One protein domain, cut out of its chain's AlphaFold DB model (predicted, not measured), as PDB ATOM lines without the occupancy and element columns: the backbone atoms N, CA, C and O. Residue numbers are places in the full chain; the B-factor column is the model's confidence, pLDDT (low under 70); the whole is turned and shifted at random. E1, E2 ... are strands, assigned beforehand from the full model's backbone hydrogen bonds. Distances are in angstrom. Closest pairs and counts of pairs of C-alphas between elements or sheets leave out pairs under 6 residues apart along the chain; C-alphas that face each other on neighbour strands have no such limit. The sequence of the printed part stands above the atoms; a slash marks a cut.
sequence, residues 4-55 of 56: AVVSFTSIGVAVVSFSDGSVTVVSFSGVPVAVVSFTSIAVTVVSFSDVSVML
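What this domain is: This is residues 4 to 55 of the 56 residues of the protein "Hypothetical protein" of Rotaria sp. Silwood2 (UniProt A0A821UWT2). The chain is wound in stacked, flattened turns, a short solenoid in which two small parallel sheets lie face to face: E1, E3 and E5 form one wall, and E2, E4 and E6 form the other. The chain passes from one wall to the other through tight links at the two narrow ends of the coil, and the last strand, E6, is short. The printed part has 52 residues, with no named helix and six named strands in the order E1 to E6; the class is all strand. The sheet orders are E1, E3, E5 and E2, E4, E6, both all parallel. The whole is compact, with a radius of gyration of the C-alphas of 10.7 A, and elongated, with spans of 29 by 16 by 12 A.

Where its parts are: E1 is residues 4 to 9, 16.7 A from first to last C-alpha, beginning at C-alpha 4 at (170.180, 118.697, 231.023). E2 is residues 12 to 18, 19.4 A long. E3, residues 23 to 29, measures 20.2 A and begins at C-alpha 23 at (165.115, 121.694, 233.938). E4 is residues 32 to 38, 18.7 A long, and E5 is residues 43 to 48, 16.8 A long. E6, residues 53 to 55, ends at C-alpha 55 at (165.608, 134.569, 219.818).

How they stand to each other: E1 and E3 are parallel neighbours at 8 degrees; N 6 and O 25 are within hydrogen-bond range at 2.9 A, and C-alphas 7 and 27, which face each other, are 4.7 A apart. E3 is the inner strand of its sheet, and its other neighbour is E5, parallel at 8 degrees, with N 28 and O 47 at 2.8 A. In the second sheet the edge strand E2 is parallel to the inner strand E4 at 13 degrees, with N 16 and O 35 at 2.9 A. E4 is parallel to the edge strand E6 at 18 degrees, with N 55 and O 34 at 2.8 A. Between the sheets, E1 and E2 are only just apart, their closest C-alphas 8.0 A from each other, and E2 and E3 are only just apart at 8.2 A. E3 and E4 meet only through their link. E4 and E5 are near each other, with 6 pairs of C-alphas within 10 A. E2 and E5 are apart.

The domain as a whole: The two C-alphas farthest apart are those of Ile 11 and Ile 41, at 29.5 A. The printed part has no cut, and no link is long. The model's mean pLDDT over the printed part is 73.9; residues 10 to 11, 19 to 22, 31 and 39 to 42 are under 70.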
ATOM      1  N   ALA A   4     169.171 118.653 232.075       76.44
ATOM      2  CA  ALA A   4     170.180 118.697 231.023       76.44
ATOM      3  C   ALA A   4     171.009 119.980 231.120       76.44
ATOM      4  O   ALA A   4     170.481 121.065 231.364       76.44
ATOM      5  N   VAL A   5     172.320 119.833 230.931       78.81
ATOM      6  CA  VAL A   5     173.280 120.939 230.904       78.81
ATOM      7  C   VAL A   5     173.960 120.930 229.546       78.81
ATOM      8  O   VAL A   5     174.539 119.919 229.152       78.81
ATOM      9  N   VAL A   6     173.869 122.045 228.828       77.12
ATOM     10  CA  VAL A   6     174.424 122.199 227.482       77.12
ATOM     11  C   VAL A   6     175.318 123.432 227.458       77.12
ATOM     12  O   VAL A   6     174.906 124.509 227.883       77.12
ATOM     13  N   SER A   7     176.537 123.279 226.946       79.06
ATOM     14  CA  SER A   7     177.502 124.373 226.831       79.06
ATOM     15  C   SER A   7     177.975 124.512 225.393       79.06
ATOM     16  O   SER A   7     178.443 123.544 224.795       79.06
ATOM     17  N   PHE A   8     177.895 125.728 224.861       75.56
ATOM     18  CA  PHE A   8     178.390 126.087 223.539       75.56
ATOM     19  C   PHE A   8     179.516 127.109 223.672       75.56
ATOM     20  O   PHE A   8     179.362 128.152 224.307       75.56
ATOM     21  N   THR A   9     180.651 126.817 223.052       70.88
ATOM     22  CA  THR A   9     181.844 127.671 223.073       70.88
ATOM     23  C   THR A   9     182.316 127.880 221.640       70.88
ATOM     24  O   THR A   9     183.157 127.117 221.167       70.88
ATOM     25  N   SER A  10     181.720 128.829 220.909       65.00
ATOM     26  CA  SER A  10     182.082 129.175 219.520       65.00
ATOM     27  C   SER A  10     181.338 130.416 219.014       65.00
ATOM     28  O   SER A  10     180.259 130.747 219.499       65.00
ATOM     29  N   ILE A  11     181.892 131.060 217.980       67.88
ATOM     30  CA  ILE A  11     181.168 132.008 217.118       67.88
ATOM     31  C   ILE A  11     180.268 131.180 216.197       67.88
ATOM     32  O   ILE A  11     180.777 130.385 215.405       67.88
ATOM     33  N   GLY A  12     178.948 131.324 216.297       70.44
ATOM     34  CA  GLY A  12     178.042 130.530 215.467       70.44
ATOM     35  C   GLY A  12     176.571 130.608 215.850       70.44
ATOM     36  O   GLY A  12     176.182 131.295 216.793       70.44
ATOM     37  N   VAL A  13     175.751 129.884 215.088       74.25
ATOM     38  CA  VAL A  13     174.308 129.768 215.320       74.25
ATOM     39  C   VAL A  13     174.027 128.470 216.068       74.25
ATOM     40  O   VAL A  13     174.430 127.398 215.620       74.25
ATOM     41  N   ALA A  14     173.314 128.564 217.186       72.44
ATOM     42  CA  ALA A  14     172.829 127.419 217.941       72.44
ATOM     43  C   ALA A  14     171.302 127.387 217.900       72.44
ATOM     44  O   ALA A  14     170.641 128.355 218.270       72.44
ATOM     45  N   VAL A  15     170.746 126.259 217.463       73.19
ATOM     46  CA  VAL A  15     169.304 126.006 217.509       73.19
ATOM     47  C   VAL A  15     169.060 124.967 218.584       73.19
ATOM     48  O   VAL A  15     169.605 123.865 218.518       73.19
ATOM     49  N   VAL A  16     168.267 125.329 219.588       73.50
ATOM     50  CA  VAL A  16     167.992 124.472 220.735       73.50
ATOM     51  C   VAL A  16     166.485 124.340 220.908       73.50
ATOM     52  O   VAL A  16     165.793 125.321 221.168       73.50
ATOM     53  N   SER A  17     165.980 123.116 220.766       72.56
ATOM     54  CA  SER A  17     164.576 122.797 221.025       72.56
ATOM     55  C   SER A  17     164.458 121.964 222.283       72.56
ATOM     56  O   SER A  17     165.065 120.898 222.395       72.56
ATOM     57  N   PHE A  18     163.628 122.439 223.204       72.25
ATOM     58  CA  PHE A  18     163.279 121.719 224.413       72.25
ATOM     59  C   PHE A  18     161.861 121.179 224.285       72.25
ATOM     60  O   PHE A  18     160.882 121.929 224.185       72.25
ATOM     61  N   SER A  19     161.771 119.855 224.289       63.84
ATOM     62  CA  SER A  19     160.530 119.116 224.457       63.84
ATOM     63  C   SER A  19     160.629 118.351 225.763       63.84
ATOM     64  O   SER A  19     161.657 117.735 226.026       63.84
ATOM     65  N   ASP A  20     159.552 118.397 226.542       65.56
ATOM     66  CA  ASP A  20     159.375 117.732 227.837       65.56
ATOM     67  C   ASP A  20     159.723 118.556 229.093       65.56
ATOM     68  O   ASP A  20     160.595 119.431 229.092       65.56
ATOM     69  N   GLY A  21     158.978 118.279 230.171       66.12
ATOM     70  CA  GLY A  21     158.988 119.009 231.438       66.12
ATOM     71  C   GLY A  21     160.273 118.785 232.220       66.12
ATOM     72  O   GLY A  21     160.320 118.013 233.179       66.12
ATOM     73  N   SER A  22     161.327 119.457 231.782       68.00
ATOM     74  CA  SER A  22     162.694 119.294 232.254       68.00
ATOM     75  C   SER A  22     163.270 120.619 232.743       68.00
ATOM     76  O   SER A  22     162.791 121.701 232.392       68.00
ATOM     77  N   VAL A  23     164.296 120.530 233.590       74.69
ATOM     78  CA  VAL A  23     165.115 121.694 233.938       74.69
ATOM     79  C   VAL A  23     166.319 121.697 233.012       74.69
ATOM     80  O   VAL A  23     167.075 120.726 232.968       74.69
ATOM     81  N   THR A  24     166.508 122.779 232.271       75.56
ATOM     82  CA  THR A  24     167.608 122.896 231.312       75.56
ATOM     83  C   THR A  24     168.472 124.099 231.611       75.56
ATOM     84  O   THR A  24     167.980 125.208 231.793       75.56
ATOM     85  N   VAL A  25     169.783 123.874 231.666       78.62
ATOM     86  CA  VAL A  25     170.776 124.935 231.820       78.62
ATOM     87  C   VAL A  25     171.588 125.003 230.541       78.62
ATOM     88  O   VAL A  25     172.223 124.023 230.151       78.62
ATOM     89  N   VAL A  26     171.562 126.160 229.888       78.88
ATOM     90  CA  VAL A  26     172.303 126.408 228.654       78.88
ATOM     91  C   VAL A  26     173.285 127.539 228.882       78.88
ATOM     92  O   VAL A  26     172.904 128.618 229.334       78.88
ATOM     93  N   SER A  27     174.547 127.297 228.556       81.88
ATOM     94  CA  SER A  27     175.597 128.306 228.624       81.88
ATOM     95  C   SER A  27     176.192 128.542 227.246       81.88
ATOM     96  O   SER A  27     176.585 127.597 226.559       81.88
ATOM     97  N   PHE A  28     176.276 129.807 226.852       79.81
ATOM     98  CA  PHE A  28     176.917 130.236 225.623       79.81
ATOM     99  C   PHE A  28     178.108 131.149 225.915       79.81
ATOM    100  O   PHE A  28     178.017 132.108 226.683       79.81
ATOM    101  N   SER A  29     179.222 130.877 225.242       78.88
ATOM    102  CA  SER A  29     180.443 131.678 225.290       78.88
ATOM    103  C   SER A  29     180.958 131.959 223.874       78.88
ATOM    104  O   SER A  29     180.961 131.062 223.027       78.88
ATOM    105  N   GLY A  30     181.394 133.197 223.620       78.50
ATOM    106  CA  GLY A  30     181.759 133.714 222.292       78.50
ATOM    107  C   GLY A  30     180.681 134.636 221.714       78.50
ATOM    108  O   GLY A  30     179.948 135.252 222.473       78.50
ATOM    109  N   VAL A  31     180.541 134.692 220.383       68.75
ATOM    110  CA  VAL A  31     179.491 135.484 219.704       68.75
ATOM    111  C   VAL A  31     178.384 134.557 219.174       68.75
ATOM    112  O   VAL A  31     178.408 134.184 217.994       68.75
ATOM    113  N   PRO A  32     177.457 134.088 220.030       71.50
ATOM    114  CA  PRO A  32     176.396 133.173 219.640       71.50
ATOM    115  C   PRO A  32     175.170 133.922 219.103       71.50
ATOM    116  O   PRO A  32     174.746 134.953 219.634       71.50
ATOM    117  N   VAL A  33     174.528 133.324 218.105       75.56
ATOM    118  CA  VAL A  33     173.115 133.571 217.798       75.56
ATOM    119  C   VAL A  33     172.340 132.340 218.248       75.56
ATOM    120  O   VAL A  33     172.510 131.262 217.680       75.56
ATOM    121  N   ALA A  34     171.522 132.481 219.286       73.38
ATOM    122  CA  ALA A  34     170.743 131.385 219.844       73.38
ATOM    123  C   ALA A  34     169.277 131.506 219.422       73.38
ATOM    124  O   ALA A  34     168.652 132.540 219.652       73.38
ATOM    125  N   VAL A  35     168.733 130.441 218.838       74.69
ATOM    126  CA  VAL A  35     167.293 130.267 218.619       74.69
ATOM    127  C   VAL A  35     166.819 129.178 219.567       74.69
ATOM    128  O   VAL A  35     167.265 128.033 219.468       74.69
ATOM    129  N   VAL A  36     165.943 129.538 220.497       73.50
ATOM    130  CA  VAL A  36     165.465 128.649 221.553       73.50
ATOM    131  C   VAL A  36     163.970 128.440 221.386       73.50
ATOM    132  O   VAL A  36     163.228 129.406 221.378       73.50
ATOM    133  N   SER A  37     163.518 127.193 221.267       73.25
ATOM    134  CA  SER A  37     162.090 126.875 221.179       73.25
ATOM    135  C   SER A  37     161.641 125.986 222.333       73.25
ATOM    136  O   SER A  37     162.315 125.014 222.691       73.25
ATOM    137  N   PHE A  38     160.472 126.308 222.890       71.00
ATOM    138  CA  PHE A  38     159.848 125.590 223.996       71.00
ATOM    139  C   PHE A  38     158.525 124.972 223.544       71.00
ATOM    140  O   PHE A  38     157.640 125.673 223.062       71.00
ATOM    141  N   THR A  39     158.376 123.659 223.725       68.44
ATOM    142  CA  THR A  39     157.130 122.938 223.379       68.44
ATOM    143  C   THR A  39     156.290 122.530 224.594       68.44
ATOM    144  O   THR A  39     155.120 122.191 224.431       68.44
ATOM    145  N   SER A  40     156.835 122.622 225.814       69.56
ATOM    146  CA  SER A  40     156.174 122.222 227.070       69.56
ATOM    147  C   SER A  40     156.618 123.110 228.245       69.56
ATOM    148  O   SER A  40     157.576 123.870 228.113       69.56
ATOM    149  N   ILE A  41     155.959 122.996 229.411       60.62
ATOM    150  CA  ILE A  41     156.373 123.682 230.653       60.62
ATOM    151  C   ILE A  41     157.741 123.144 231.087       60.62
ATOM    152  O   ILE A  41     157.830 122.069 231.675       60.62
ATOM    153  N   ALA A  42     158.793 123.903 230.805       66.56
ATOM    154  CA  ALA A  42     160.165 123.627 231.201       66.56
ATOM    155  C   ALA A  42     160.737 124.856 231.919       66.56
ATOM    156  O   ALA A  42     160.376 125.993 231.613       66.56
ATOM    157  N   VAL A  43     161.617 124.627 232.895       71.69
ATOM    158  CA  VAL A  43     162.380 125.709 233.526       71.69
ATOM    159  C   VAL A  43     163.730 125.753 232.839       71.69
ATOM    160  O   VAL A  43     164.545 124.847 233.015       71.69
ATOM    161  N   THR A  44     163.968 126.804 232.061       72.94
ATOM    162  CA  THR A  44     165.208 126.949 231.300       72.94
ATOM    163  C   THR A  44     165.974 128.171 231.774       72.94
ATOM    164  O   THR A  44     165.451 129.282 231.805       72.94
ATOM    165  N   VAL A  45     167.230 127.950 232.149       75.50
ATOM    166  CA  VAL A  45     168.179 129.003 232.499       75.50
ATOM    167  C   VAL A  45     169.172 129.117 231.356       75.50
ATOM    168  O   VAL A  45     169.874 128.155 231.046       75.50
ATOM    169  N   VAL A  46     169.223 130.290 230.731       76.12
ATOM    170  CA  VAL A  46     170.150 130.581 229.634       76.12
ATOM    171  C   VAL A  46     171.128 131.657 230.088       76.12
ATOM    172  O   VAL A  46     170.712 132.697 230.596       76.12
ATOM    173  N   SER A  47     172.423 131.401 229.914       80.69
ATOM    174  CA  SER A  47     173.503 132.333 230.240       80.69
ATOM    175  C   SER A  47     174.351 132.624 229.009       80.69
ATOM    176  O   SER A  47     174.723 131.703 228.283       80.69
ATOM    177  N   PHE A  48     174.712 133.892 228.823       79.12
ATOM    178  CA  PHE A  48     175.622 134.353 227.777       79.12
ATOM    179  C   PHE A  48     176.777 135.123 228.413       79.12
ATOM    180  O   PHE A  48     176.542 136.003 229.239       79.12
ATOM    181  N   SER A  49     178.013 134.792 228.037       79.56
ATOM    182  CA  SER A  49     179.209 135.444 228.596       79.56
ATOM    183  C   SER A  49     179.742 136.619 227.767       79.56
ATOM    184  O   SER A  49     180.596 137.347 228.262       79.56
ATOM    185  N   ASP A  50     179.279 136.812 226.529       80.62
ATOM    186  CA  ASP A  50     179.763 137.853 225.603       80.62
ATOM    187  C   ASP A  50     178.618 138.327 224.665       80.62
ATOM    188  O   ASP A  50     177.442 138.029 224.925       80.62
ATOM    189  N   VAL A  51     178.919 139.108 223.618       77.00
ATOM    190  CA  VAL A  51     177.936 139.718 222.709       77.00
ATOM    191  C   VAL A  51     177.080 138.635 222.067       77.00
ATOM    192  O   VAL A  51     177.560 137.793 221.313       77.00
ATOM    193  N   SER A  52     175.786 138.670 222.356       76.31
ATOM    194  CA  SER A  52     174.874 137.581 222.032       76.31
ATOM    195  C   SER A  52     173.524 138.102 221.566       76.31
ATOM    196  O   SER A  52     173.041 139.145 222.010       76.31
ATOM    197  N   VAL A  53     172.913 137.350 220.652       78.56
ATOM    198  CA  VAL A  53     171.529 137.559 220.226       78.56
ATOM    199  C   VAL A  53     170.737 136.315 220.595       78.56
ATOM    200  O   VAL A  53     171.085 135.206 220.186       78.56
ATOM    201  N   MET A  54     169.670 136.509 221.365       77.06
ATOM    202  CA  MET A  54     168.751 135.456 221.777       77.06
ATOM    203  C   MET A  54     167.391 135.686 221.127       77.06
ATOM    204  O   MET A  54     166.763 136.725 221.324       77.06
ATOM    205  N   LEU A  55     166.952 134.692 220.365       78.94
ATOM    206  CA  LEU A  55     165.608 134.569 219.818       78.94
ATOM    207  C   LEU A  55     164.912 133.430 220.567       78.94
ATOM    208  O   LEU A  55     165.474 132.338 220.682       78.94
TER     209      LEU A  55